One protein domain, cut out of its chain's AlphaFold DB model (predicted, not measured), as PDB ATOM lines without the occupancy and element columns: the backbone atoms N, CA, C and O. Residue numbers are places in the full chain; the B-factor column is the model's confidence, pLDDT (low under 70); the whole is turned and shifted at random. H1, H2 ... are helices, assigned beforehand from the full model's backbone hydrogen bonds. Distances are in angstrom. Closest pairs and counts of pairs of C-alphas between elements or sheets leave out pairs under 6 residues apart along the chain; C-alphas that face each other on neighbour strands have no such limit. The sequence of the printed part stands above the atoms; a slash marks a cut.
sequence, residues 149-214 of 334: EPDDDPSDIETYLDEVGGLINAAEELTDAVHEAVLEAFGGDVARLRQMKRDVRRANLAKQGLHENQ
ATOM      1  N   GLU A 149     -35.238 -40.965 -28.032       76.00
ATOM      2  CA  GLU A 149     -36.568 -41.247 -28.557       76.00
ATOM      3  C   GLU A 149     -36.431 -41.599 -30.052       76.00
ATOM      4  O   GLU A 149     -35.551 -41.084 -30.740       76.00
ATOM      5  N   PRO A 150     -37.265 -42.498 -30.605       65.94
ATOM      6  CA  PRO A 150     -37.104 -42.997 -31.978       65.94
ATOM      7  C   PRO A 150     -37.228 -41.927 -33.083       65.94
ATOM      8  O   PRO A 150     -37.014 -42.258 -34.249       65.94
ATOM      9  N   ASP A 151     -37.565 -40.684 -32.724       77.06
ATOM     10  CA  ASP A 151     -37.693 -39.532 -33.620       77.06
ATOM     11  C   ASP A 151     -36.496 -38.550 -33.542       77.06
ATOM     12  O   ASP A 151     -36.510 -37.537 -34.247       77.06
ATOM     13  N   ASP A 152     -35.469 -38.829 -32.729       74.31
ATOM     14  CA  ASP A 152     -34.264 -37.990 -32.637       74.31
ATOM     15  C   ASP A 152     -33.447 -38.026 -33.948       74.31
ATOM     16  O   ASP A 152     -33.310 -39.068 -34.602       74.31
ATOM     17  N   ASP A 153     -32.911 -36.871 -34.365       81.31
ATOM     18  CA  ASP A 153     -32.132 -36.727 -35.600       81.31
ATOM     19  C   ASP A 153     -30.873 -37.621 -35.530       81.31
ATOM     20  O   ASP A 153     -30.140 -37.575 -34.538       81.31
ATOM     21  N   PRO A 154     -30.562 -38.425 -36.566       77.06
ATOM     22  CA  PRO A 154     -29.361 -39.262 -36.588       77.06
ATOM     23  C   PRO A 154     -28.056 -38.509 -36.281       77.06
ATOM     24  O   PRO A 154     -27.110 -39.111 -35.776       77.06
ATOM     25  N   SER A 155     -27.996 -37.205 -36.571       75.31
ATOM     26  CA  SER A 155     -26.835 -36.360 -36.264       75.31
ATOM     27  C   SER A 155     -26.674 -36.028 -34.770       75.31
ATOM     28  O   SER A 155     -25.545 -35.862 -34.298       75.31
ATOM     29  N   ASP A 156     -27.763 -36.028 -33.997       75.50
ATOM     30  CA  ASP A 156     -27.722 -35.870 -32.538       75.50
ATOM     31  C   ASP A 156     -27.209 -37.155 -31.863       75.50
ATOM     32  O   ASP A 156     -26.477 -37.096 -30.873       75.50
ATOM     33  N   ILE A 157     -27.490 -38.324 -32.456       76.81
ATOM     34  CA  ILE A 157     -26.966 -39.621 -31.995       76.81
ATOM     35  C   ILE A 157     -25.443 -39.695 -32.172       76.81
ATOM     36  O   ILE A 157     -24.748 -40.162 -31.271       76.81
ATOM     37  N   GLU A 158     -24.898 -39.232 -33.302       77.69
ATOM     38  CA  GLU A 158     -23.442 -39.218 -33.521       77.69
ATOM     39  C   GLU A 158     -22.723 -38.286 -32.537       77.69
ATOM     40  O   GLU A 158     -21.692 -38.664 -31.981       77.69
ATOM     41  N   THR A 159     -23.299 -37.113 -32.260       78.75
ATOM     42  CA  THR A 159     -22.765 -36.166 -31.266       78.75
ATOM     43  C   THR A 159     -22.778 -36.775 -29.863       78.75
ATOM     44  O   THR A 159     -21.783 -36.711 -29.145       78.75
ATOM     45  N   TYR A 160     -23.872 -37.443 -29.493       76.75
ATOM     46  CA  TYR A 160     -23.984 -38.138 -28.214       76.75
ATOM     47  C   TYR A 160     -22.971 -39.283 -28.073       76.75
ATOM     48  O   TYR A 160     -22.341 -39.436 -27.027       76.75
ATOM     49  N   LEU A 161     -22.772 -40.087 -29.122       81.38
ATOM     50  CA  LEU A 161     -21.789 -41.172 -29.103       81.38
ATOM     51  C   LEU A 161     -20.351 -40.652 -28.974       81.38
ATOM     52  O   LEU A 161     -19.545 -41.291 -28.297       81.38
ATOM     53  N   ASP A 162     -20.036 -39.498 -29.567       79.25
ATOM     54  CA  ASP A 162     -18.731 -38.847 -29.416       79.25
ATOM     55  C   ASP A 162     -18.522 -38.329 -27.980       79.25
ATOM     56  O   ASP A 162     -17.472 -38.558 -27.375       79.25
ATOM     57  N   GLU A 163     -19.554 -37.732 -27.369       76.19
ATOM     58  CA  GLU A 163     -19.523 -37.307 -25.961       76.19
ATOM     59  C   GLU A 163     -19.354 -38.490 -24.993       76.19
ATOM     60  O   GLU A 163     -18.529 -38.437 -24.073       76.19
ATOM     61  N   VAL A 164     -20.086 -39.587 -25.215       80.12
ATOM     62  CA  VAL A 164     -19.946 -40.825 -24.431       80.12
ATOM     63  C   VAL A 164     -18.555 -41.434 -24.627       80.12
ATOM     64  O   VAL A 164     -17.933 -41.858 -23.651       80.12
ATOM     65  N   GLY A 165     -18.023 -41.426 -25.852       81.62
ATOM     66  CA  GLY A 165     -16.652 -41.851 -26.136       81.62
ATOM     67  C   GLY A 165     -15.613 -41.019 -25.376       81.62
ATOM     68  O   GLY A 165     -14.685 -41.573 -24.784       81.62
ATOM     69  N   GLY A 166     -15.804 -39.700 -25.312       81.12
ATOM     70  CA  GLY A 166     -14.970 -38.798 -24.515       81.12
ATOM     71  C   GLY A 166     -15.008 -39.107 -23.016       81.12
ATOM     72  O   GLY A 166     -13.966 -39.112 -22.358       81.12
ATOM     73  N   LEU A 167     -16.189 -39.420 -22.476       75.62
ATOM     74  CA  LEU A 167     -16.361 -39.812 -21.073       75.62
ATOM     75  C   LEU A 167     -15.693 -41.152 -20.745       75.62
ATOM     76  O   LEU A 167     -15.071 -41.266 -19.689       75.62
ATOM     77  N   ILE A 168     -15.787 -42.141 -21.639       75.88
ATOM     78  CA  ILE A 168     -15.121 -43.442 -21.470       75.88
ATOM     79  C   ILE A 168     -13.602 -43.248 -21.423       75.88
ATOM     80  O   ILE A 168     -12.968 -43.688 -20.466       75.88
ATOM     81  N   ASN A 169     -13.034 -42.503 -22.377       75.19
ATOM     82  CA  ASN A 169     -11.596 -42.223 -22.402       75.19
ATOM     83  C   ASN A 169     -11.133 -41.496 -21.126       75.19
ATOM     84  O   ASN A 169     -10.117 -41.855 -20.536       75.19
ATOM     85  N   ALA A 170     -11.902 -40.513 -20.643       73.12
ATOM     86  CA  ALA A 170     -11.582 -39.804 -19.404       73.12
ATOM     87  C   ALA A 170     -11.644 -40.712 -18.158       73.12
ATOM     88  O   ALA A 170     -10.867 -40.538 -17.214       73.12
ATOM     89  N   ALA A 171     -12.560 -41.686 -18.133       74.00
ATOM     90  CA  ALA A 171     -12.654 -42.666 -17.053       74.00
ATOM     91  C   ALA A 171     -11.480 -43.661 -17.067       74.00
ATOM     92  O   ALA A 171     -10.979 -44.036 -16.000       74.00
ATOM     93  N   GLU A 172     -11.011 -44.056 -18.251       75.81
ATOM     94  CA  GLU A 172      -9.811 -44.881 -18.419       75.81
ATOM     95  C   GLU A 172      -8.553 -44.127 -17.961       75.81
ATOM     96  O   GLU A 172      -7.825 -44.635 -17.108       75.81
ATOM     97  N   GLU A 173      -8.365 -42.873 -18.394       74.81
ATOM     98  CA  GLU A 173      -7.254 -42.018 -17.942       74.81
ATOM     99  C   GLU A 173      -7.235 -41.848 -16.412       74.81
ATOM    100  O   GLU A 173      -6.180 -41.916 -15.776       74.81
ATOM    101  N   LEU A 174      -8.406 -41.663 -15.791       78.38
ATOM    102  CA  LEU A 174      -8.522 -41.585 -14.335       78.38
ATOM    103  C   LEU A 174      -8.142 -42.910 -13.663       78.38
ATOM    104  O   LEU A 174      -7.491 -42.904 -12.616       78.38
ATOM    105  N   THR A 175      -8.553 -44.037 -14.242       78.19
ATOM    106  CA  THR A 175      -8.244 -45.371 -13.713       78.19
ATOM    107  C   THR A 175      -6.742 -45.639 -13.752       78.19
ATOM    108  O   THR A 175      -6.183 -46.089 -12.747       78.19
ATOM    109  N   ASP A 176      -6.076 -45.280 -14.849       74.38
ATOM    110  CA  ASP A 176      -4.625 -45.393 -15.000       74.38
ATOM    111  C   ASP A 176      -3.878 -44.473 -14.030       74.38
ATOM    112  O   ASP A 176      -2.972 -44.925 -13.327       74.38
ATOM    113  N   ALA A 177      -4.309 -43.215 -13.892       72.06
ATOM    114  CA  ALA A 177      -3.718 -42.275 -12.941       72.06
ATOM    115  C   ALA A 177      -3.858 -42.754 -11.484       72.06
ATOM    116  O   ALA A 177      -2.932 -42.632 -10.678       72.06
ATOM    117  N   VAL A 178      -5.009 -43.335 -11.129       79.25
ATOM    118  CA  VAL A 178      -5.216 -43.955  -9.812       79.25
ATOM    119  C   VAL A 178      -4.312 -45.174  -9.644       79.25
ATOM    120  O   VAL A 178      -3.727 -45.346  -8.573       79.25
ATOM    121  N   HIS A 179      -4.169 -46.011 -10.673       74.88
ATOM    122  CA  HIS A 179      -3.290 -47.174 -10.634       74.88
ATOM    123  C   HIS A 179      -1.823 -46.768 -10.438       74.88
ATOM    124  O   HIS A 179      -1.150 -47.327  -9.572       74.88
ATOM    125  N   GLU A 180      -1.346 -45.756 -11.162       73.06
ATOM    126  CA  GLU A 180       0.011 -45.217 -11.039       73.06
ATOM    127  C   GLU A 180       0.264 -44.634  -9.642       73.06
ATOM    128  O   GLU A 180       1.227 -45.023  -8.977       73.06
ATOM    129  N   ALA A 181      -0.648 -43.796  -9.135       72.06
ATOM    130  CA  ALA A 181      -0.549 -43.228  -7.788       72.06
ATOM    131  C   ALA A 181      -0.530 -44.314  -6.700       72.06
ATOM    132  O   ALA A 181       0.142 -44.187  -5.672       72.06
ATOM    133  N   VAL A 182      -1.261 -45.407  -6.918       77.69
ATOM    134  CA  VAL A 182      -1.248 -46.576  -6.040       77.69
ATOM    135  C   VAL A 182       0.082 -47.330  -6.142       77.69
ATOM    136  O   VAL A 182       0.658 -47.682  -5.112       77.69
ATOM    137  N   LEU A 183       0.620 -47.564  -7.338       77.06
ATOM    138  CA  LEU A 183       1.925 -48.210  -7.491       77.06
ATOM    139  C   LEU A 183       3.045 -47.386  -6.842       77.06
ATOM    140  O   LEU A 183       3.892 -47.962  -6.157       77.06
ATOM    141  N   GLU A 184       3.010 -46.059  -6.982       76.12
ATOM    142  CA  GLU A 184       3.948 -45.137  -6.338       76.12
ATOM    143  C   GLU A 184       3.823 -45.188  -4.807       76.12
ATOM    144  O   GLU A 184       4.810 -45.421  -4.104       76.12
ATOM    145  N   ALA A 185       2.604 -45.054  -4.272       76.75
ATOM    146  CA  ALA A 185       2.362 -45.036  -2.829       76.75
ATOM    147  C   ALA A 185       2.728 -46.358  -2.129       76.75
ATOM    148  O   ALA A 185       3.085 -46.359  -0.948       76.75
ATOM    149  N   PHE A 186       2.634 -47.485  -2.842       78.38
ATOM    150  CA  PHE A 186       2.868 -48.822  -2.293       78.38
ATOM    151  C   PHE A 186       4.160 -49.484  -2.794       78.38
ATOM    152  O   PHE A 186       4.390 -50.657  -2.496       78.38
ATOM    153  N   GLY A 187       5.018 -48.754  -3.517       85.81
ATOM    154  CA  GLY A 187       6.305 -49.262  -4.008       85.81
ATOM    155  C   GLY A 187       6.175 -50.492  -4.914       85.81
ATOM    156  O   GLY A 187       7.035 -51.369  -4.882       85.81
ATOM    157  N   GLY A 188       5.075 -50.594  -5.666       82.19
ATOM    158  CA  GLY A 188       4.784 -51.731  -6.543       82.19
ATOM    159  C   GLY A 188       4.309 -53.015  -5.845       82.19
ATOM    160  O   GLY A 188       4.181 -54.046  -6.504       82.19
ATOM    161  N   ASP A 189       4.017 -52.997  -4.538       84.38
ATOM    162  CA  ASP A 189       3.529 -54.181  -3.814       84.38
ATOM    163  C   ASP A 189       2.017 -54.412  -4.025       84.38
ATOM    164  O   ASP A 189       1.162 -54.132  -3.175       84.38
ATOM    165  N   VAL A 190       1.674 -54.954  -5.198       75.62
ATOM    166  CA  VAL A 190       0.298 -55.299  -5.599       75.62
ATOM    167  C   VAL A 190      -0.347 -56.304  -4.630       75.62
ATOM    168  O   VAL A 190      -1.562 -56.276  -4.413       75.62
ATOM    169  N   ALA A 191       0.444 -57.180  -4.000       70.44
ATOM    170  CA  ALA A 191      -0.061 -58.154  -3.034       70.44
ATOM    171  C   ALA A 191      -0.579 -57.461  -1.766       70.44
ATOM    172  O   ALA A 191      -1.667 -57.789  -1.278       70.44
ATOM    173  N   ARG A 192       0.145 -56.449  -1.278       75.38
ATOM    174  CA  ARG A 192      -0.282 -55.621  -0.147       75.38
ATOM    175  C   ARG A 192      -1.543 -54.817  -0.455       75.38
ATOM    176  O   ARG A 192      -2.420 -54.728   0.404       75.38
ATOM    177  N   LEU A 193      -1.683 -54.293  -1.673       74.06
ATOM    178  CA  LEU A 193      -2.899 -53.590  -2.095       74.06
ATOM    179  C   LEU A 193      -4.123 -54.517  -2.097       74.06
ATOM    180  O   LEU A 193      -5.170 -54.177  -1.544       74.06
ATOM    181  N   ARG A 194      -3.981 -55.718  -2.676       75.19
ATOM    182  CA  ARG A 194      -5.039 -56.742  -2.678       75.19
ATOM    183  C   ARG A 194      -5.427 -57.143  -1.257       75.19
ATOM    184  O   ARG A 194      -6.612 -57.301  -0.967       75.19
ATOM    185  N   GLN A 195      -4.449 -57.267  -0.357       76.19
ATOM    186  CA  GLN A 195      -4.710 -57.522   1.058       76.19
ATOM    187  C   GLN A 195      -5.502 -56.378   1.702       76.19
ATOM    188  O   GLN A 195      -6.544 -56.628   2.302       76.19
ATOM    189  N   MET A 196      -5.086 -55.129   1.490       74.88
ATOM    190  CA  MET A 196      -5.769 -53.959   2.041       74.88
ATOM    191  C   MET A 196      -7.206 -53.819   1.510       74.88
ATOM    192  O   MET A 196      -8.114 -53.520   2.282       74.88
ATOM    193  N   LYS A 197      -7.449 -54.106   0.222       74.75
ATOM    194  CA  LYS A 197      -8.802 -54.130  -0.369       74.75
ATOM    195  C   LYS A 197      -9.696 -55.170   0.315       74.75
ATOM    196  O   LYS A 197     -10.844 -54.865   0.643       74.75
ATOM    197  N   ARG A 198      -9.170 -56.375   0.578       76.44
ATOM    198  CA  ARG A 198      -9.887 -57.427   1.323       76.44
ATOM    199  C   ARG A 198     -10.198 -56.994   2.756       76.44
ATOM    200  O   ARG A 198     -11.330 -57.158   3.202       76.44
ATOM    201  N   ASP A 199      -9.240 -56.380   3.444       76.19
ATOM    202  CA  ASP A 199      -9.419 -55.928   4.828       76.19
ATOM    203  C   ASP A 199     -10.454 -54.793   4.934       76.19
ATOM    204  O   ASP A 199     -11.309 -54.813   5.822       76.19
ATOM    205  N   VAL A 200     -10.455 -53.846   3.986       76.00
ATOM    206  CA  VAL A 200     -11.474 -52.783   3.900       76.00
ATOM    207  C   VAL A 200     -12.859 -53.364   3.610       76.00
ATOM    208  O   VAL A 200     -13.827 -52.987   4.272       76.00
ATOM    209  N   ARG A 201     -12.969 -54.320   2.675       75.50
ATOM    210  CA  ARG A 201     -14.239 -55.006   2.377       75.50
ATOM    211  C   ARG A 201     -14.777 -55.726   3.615       75.50
ATOM    212  O   ARG A 201     -15.939 -55.537   3.962       75.50
ATOM    213  N   ARG A 202     -13.927 -56.471   4.331       70.94
ATOM    214  CA  ARG A 202     -14.287 -57.135   5.598       70.94
ATOM    215  C   ARG A 202     -14.752 -56.149   6.661       70.94
ATOM    216  O   ARG A 202     -15.767 -56.391   7.306       70.94
ATOM    217  N   ALA A 203     -14.047 -55.030   6.826       73.44
ATOM    218  CA  ALA A 203     -14.422 -53.999   7.790       73.44
ATOM    219  C   ALA A 203     -15.778 -53.351   7.455       73.44
ATOM    220  O   ALA A 203     -16.555 -53.053   8.363       73.44
ATOM    221  N   ASN A 204     -16.084 -53.154   6.170       69.12
ATOM    222  CA  ASN A 204     -17.367 -52.604   5.733       69.12
ATOM    223  C   ASN A 204     -18.519 -53.601   5.910       69.12
ATOM    224  O   ASN A 204     -19.561 -53.217   6.436       69.12
ATOM    225  N   LEU A 205     -18.316 -54.876   5.569       75.19
ATOM    226  CA  LEU A 205     -19.308 -55.931   5.809       75.19
ATOM    227  C   LEU A 205     -19.611 -56.087   7.305       75.19
ATOM    228  O   LEU A 205     -20.775 -56.093   7.703       75.19
ATOM    229  N   ALA A 206     -18.575 -56.075   8.150       76.06
ATOM    230  CA  ALA A 206     -18.739 -56.128   9.601       76.06
ATOM    231  C   ALA A 206     -19.552 -54.941  10.151       76.06
ATOM    232  O   ALA A 206     -20.390 -55.128  11.032       76.06
ATOM    233  N   LYS A 207     -19.363 -53.725   9.612       80.62
ATOM    234  CA  LYS A 207     -20.178 -52.548   9.977       80.62
ATOM    235  C   LYS A 207     -21.646 -52.686   9.572       80.62
ATOM    236  O   LYS A 207     -22.503 -52.116  10.235       80.62
ATOM    237  N   GLN A 208     -21.927 -53.427   8.505       84.25
ATOM    238  CA  GLN A 208     -23.283 -53.705   8.028       84.25
ATOM    239  C   GLN A 208     -23.926 -54.916   8.728       84.25
ATOM    240  O   GLN A 208     -25.056 -55.270   8.413       84.25
ATOM    241  N   GLY A 209     -23.227 -55.558   9.675       88.69
ATOM    242  CA  GLY A 209     -23.703 -56.779  10.330       88.69
ATOM    243  C   GLY A 209     -23.713 -58.005   9.412       88.69
ATOM    244  O   GLY A 209     -24.317 -59.017   9.760       88.69
ATOM    245  N   LEU A 210     -23.052 -57.919   8.255       79.69
ATOM    246  CA  LEU A 210     -22.927 -59.004   7.290       79.69
ATOM    247  C   LEU A 210     -21.613 -59.749   7.526       79.69
ATOM    248  O   LEU A 210     -20.544 -59.150   7.671       79.69
ATOM    249  N   HIS A 211     -21.679 -61.075   7.538       75.50
ATOM    250  CA  HIS A 211     -20.480 -61.908   7.509       75.50
ATOM    251  C   HIS A 211     -20.058 -62.169   6.059       75.50
ATOM    252  O   HIS A 211     -20.907 -62.282   5.183       75.50
ATOM    253  N   GLU A 212     -18.752 -62.306   5.800       62.31
ATOM    254  CA  GLU A 212     -18.194 -62.539   4.450       62.31
ATOM    255  C   GLU A 212     -18.845 -63.747   3.739       62.31
ATOM    256  O   GLU A 212     -19.028 -63.725   2.531       62.31
ATOM    257  N   ASN A 213     -19.329 -64.732   4.506       71.56
ATOM    258  CA  ASN A 213     -20.046 -65.912   4.007       71.56
ATOM    259  C   ASN A 213     -21.521 -65.666   3.611       71.56
ATOM    260  O   ASN A 213     -22.197 -66.609   3.213       71.56
ATOM    261  N   GLN A 214     -22.055 -64.451   3.782       69.88
ATOM    262  CA  GLN A 214     -23.452 -64.096   3.471       69.88
ATOM    263  C   GLN A 214     -23.605 -63.317   2.156       69.88
ATOM    264  O   GLN A 214     -24.731 -63.063   1.733       69.88
TER     265      GLN A 214
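Overview. This is residues 149 to 214 of the 334 residues of an uncharacterized protein of Mycobacterium sp. BK086 (UniProt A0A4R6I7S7). Two helices meet near their ends and make an open L, with the long helix H1 as one limb and the shorter H2 as the other. The angle between the limbs is empty, and residues 149 to 179 stand free. The printed part has 66 residues with two named helices, H1 then H2, and no named strand; the class is all helix. It is extended, with a radius of gyration of the C-alphas of 20.0 A, and spans 50 by 34 by 14 A, only just flat.

Arrangement. H1, residues 154 to 185, and H2, residues 190 to 207, are close but not clearly touching, with 1 pair of C-alphas within 8 A. That closest pair is Leu 183 and Val 190, 7.5 A apart. Their lines are about perpendicular, at 76 degrees. In H1 and H2 every O i to N i+4 pair is within hydrogen-bond range.

Along the chain. H1 begins at C-alpha 154 (-29.361, -39.262, -36.588) and measures 46.7 A from first to last C-alpha. H2 measures 25.9 A and ends at C-alpha 207 (-20.178, -52.548, 9.977).

Size, cuts and confidence. The C-alphas farthest apart, those of Asp 151 and Gly 187, are 53.9 A apart. The link from H1 to H2 is tight, and the printed part has no cut. Mean pLDDT of the printed part is 76.3; residues 150, 204, 212 and 214 are under 70.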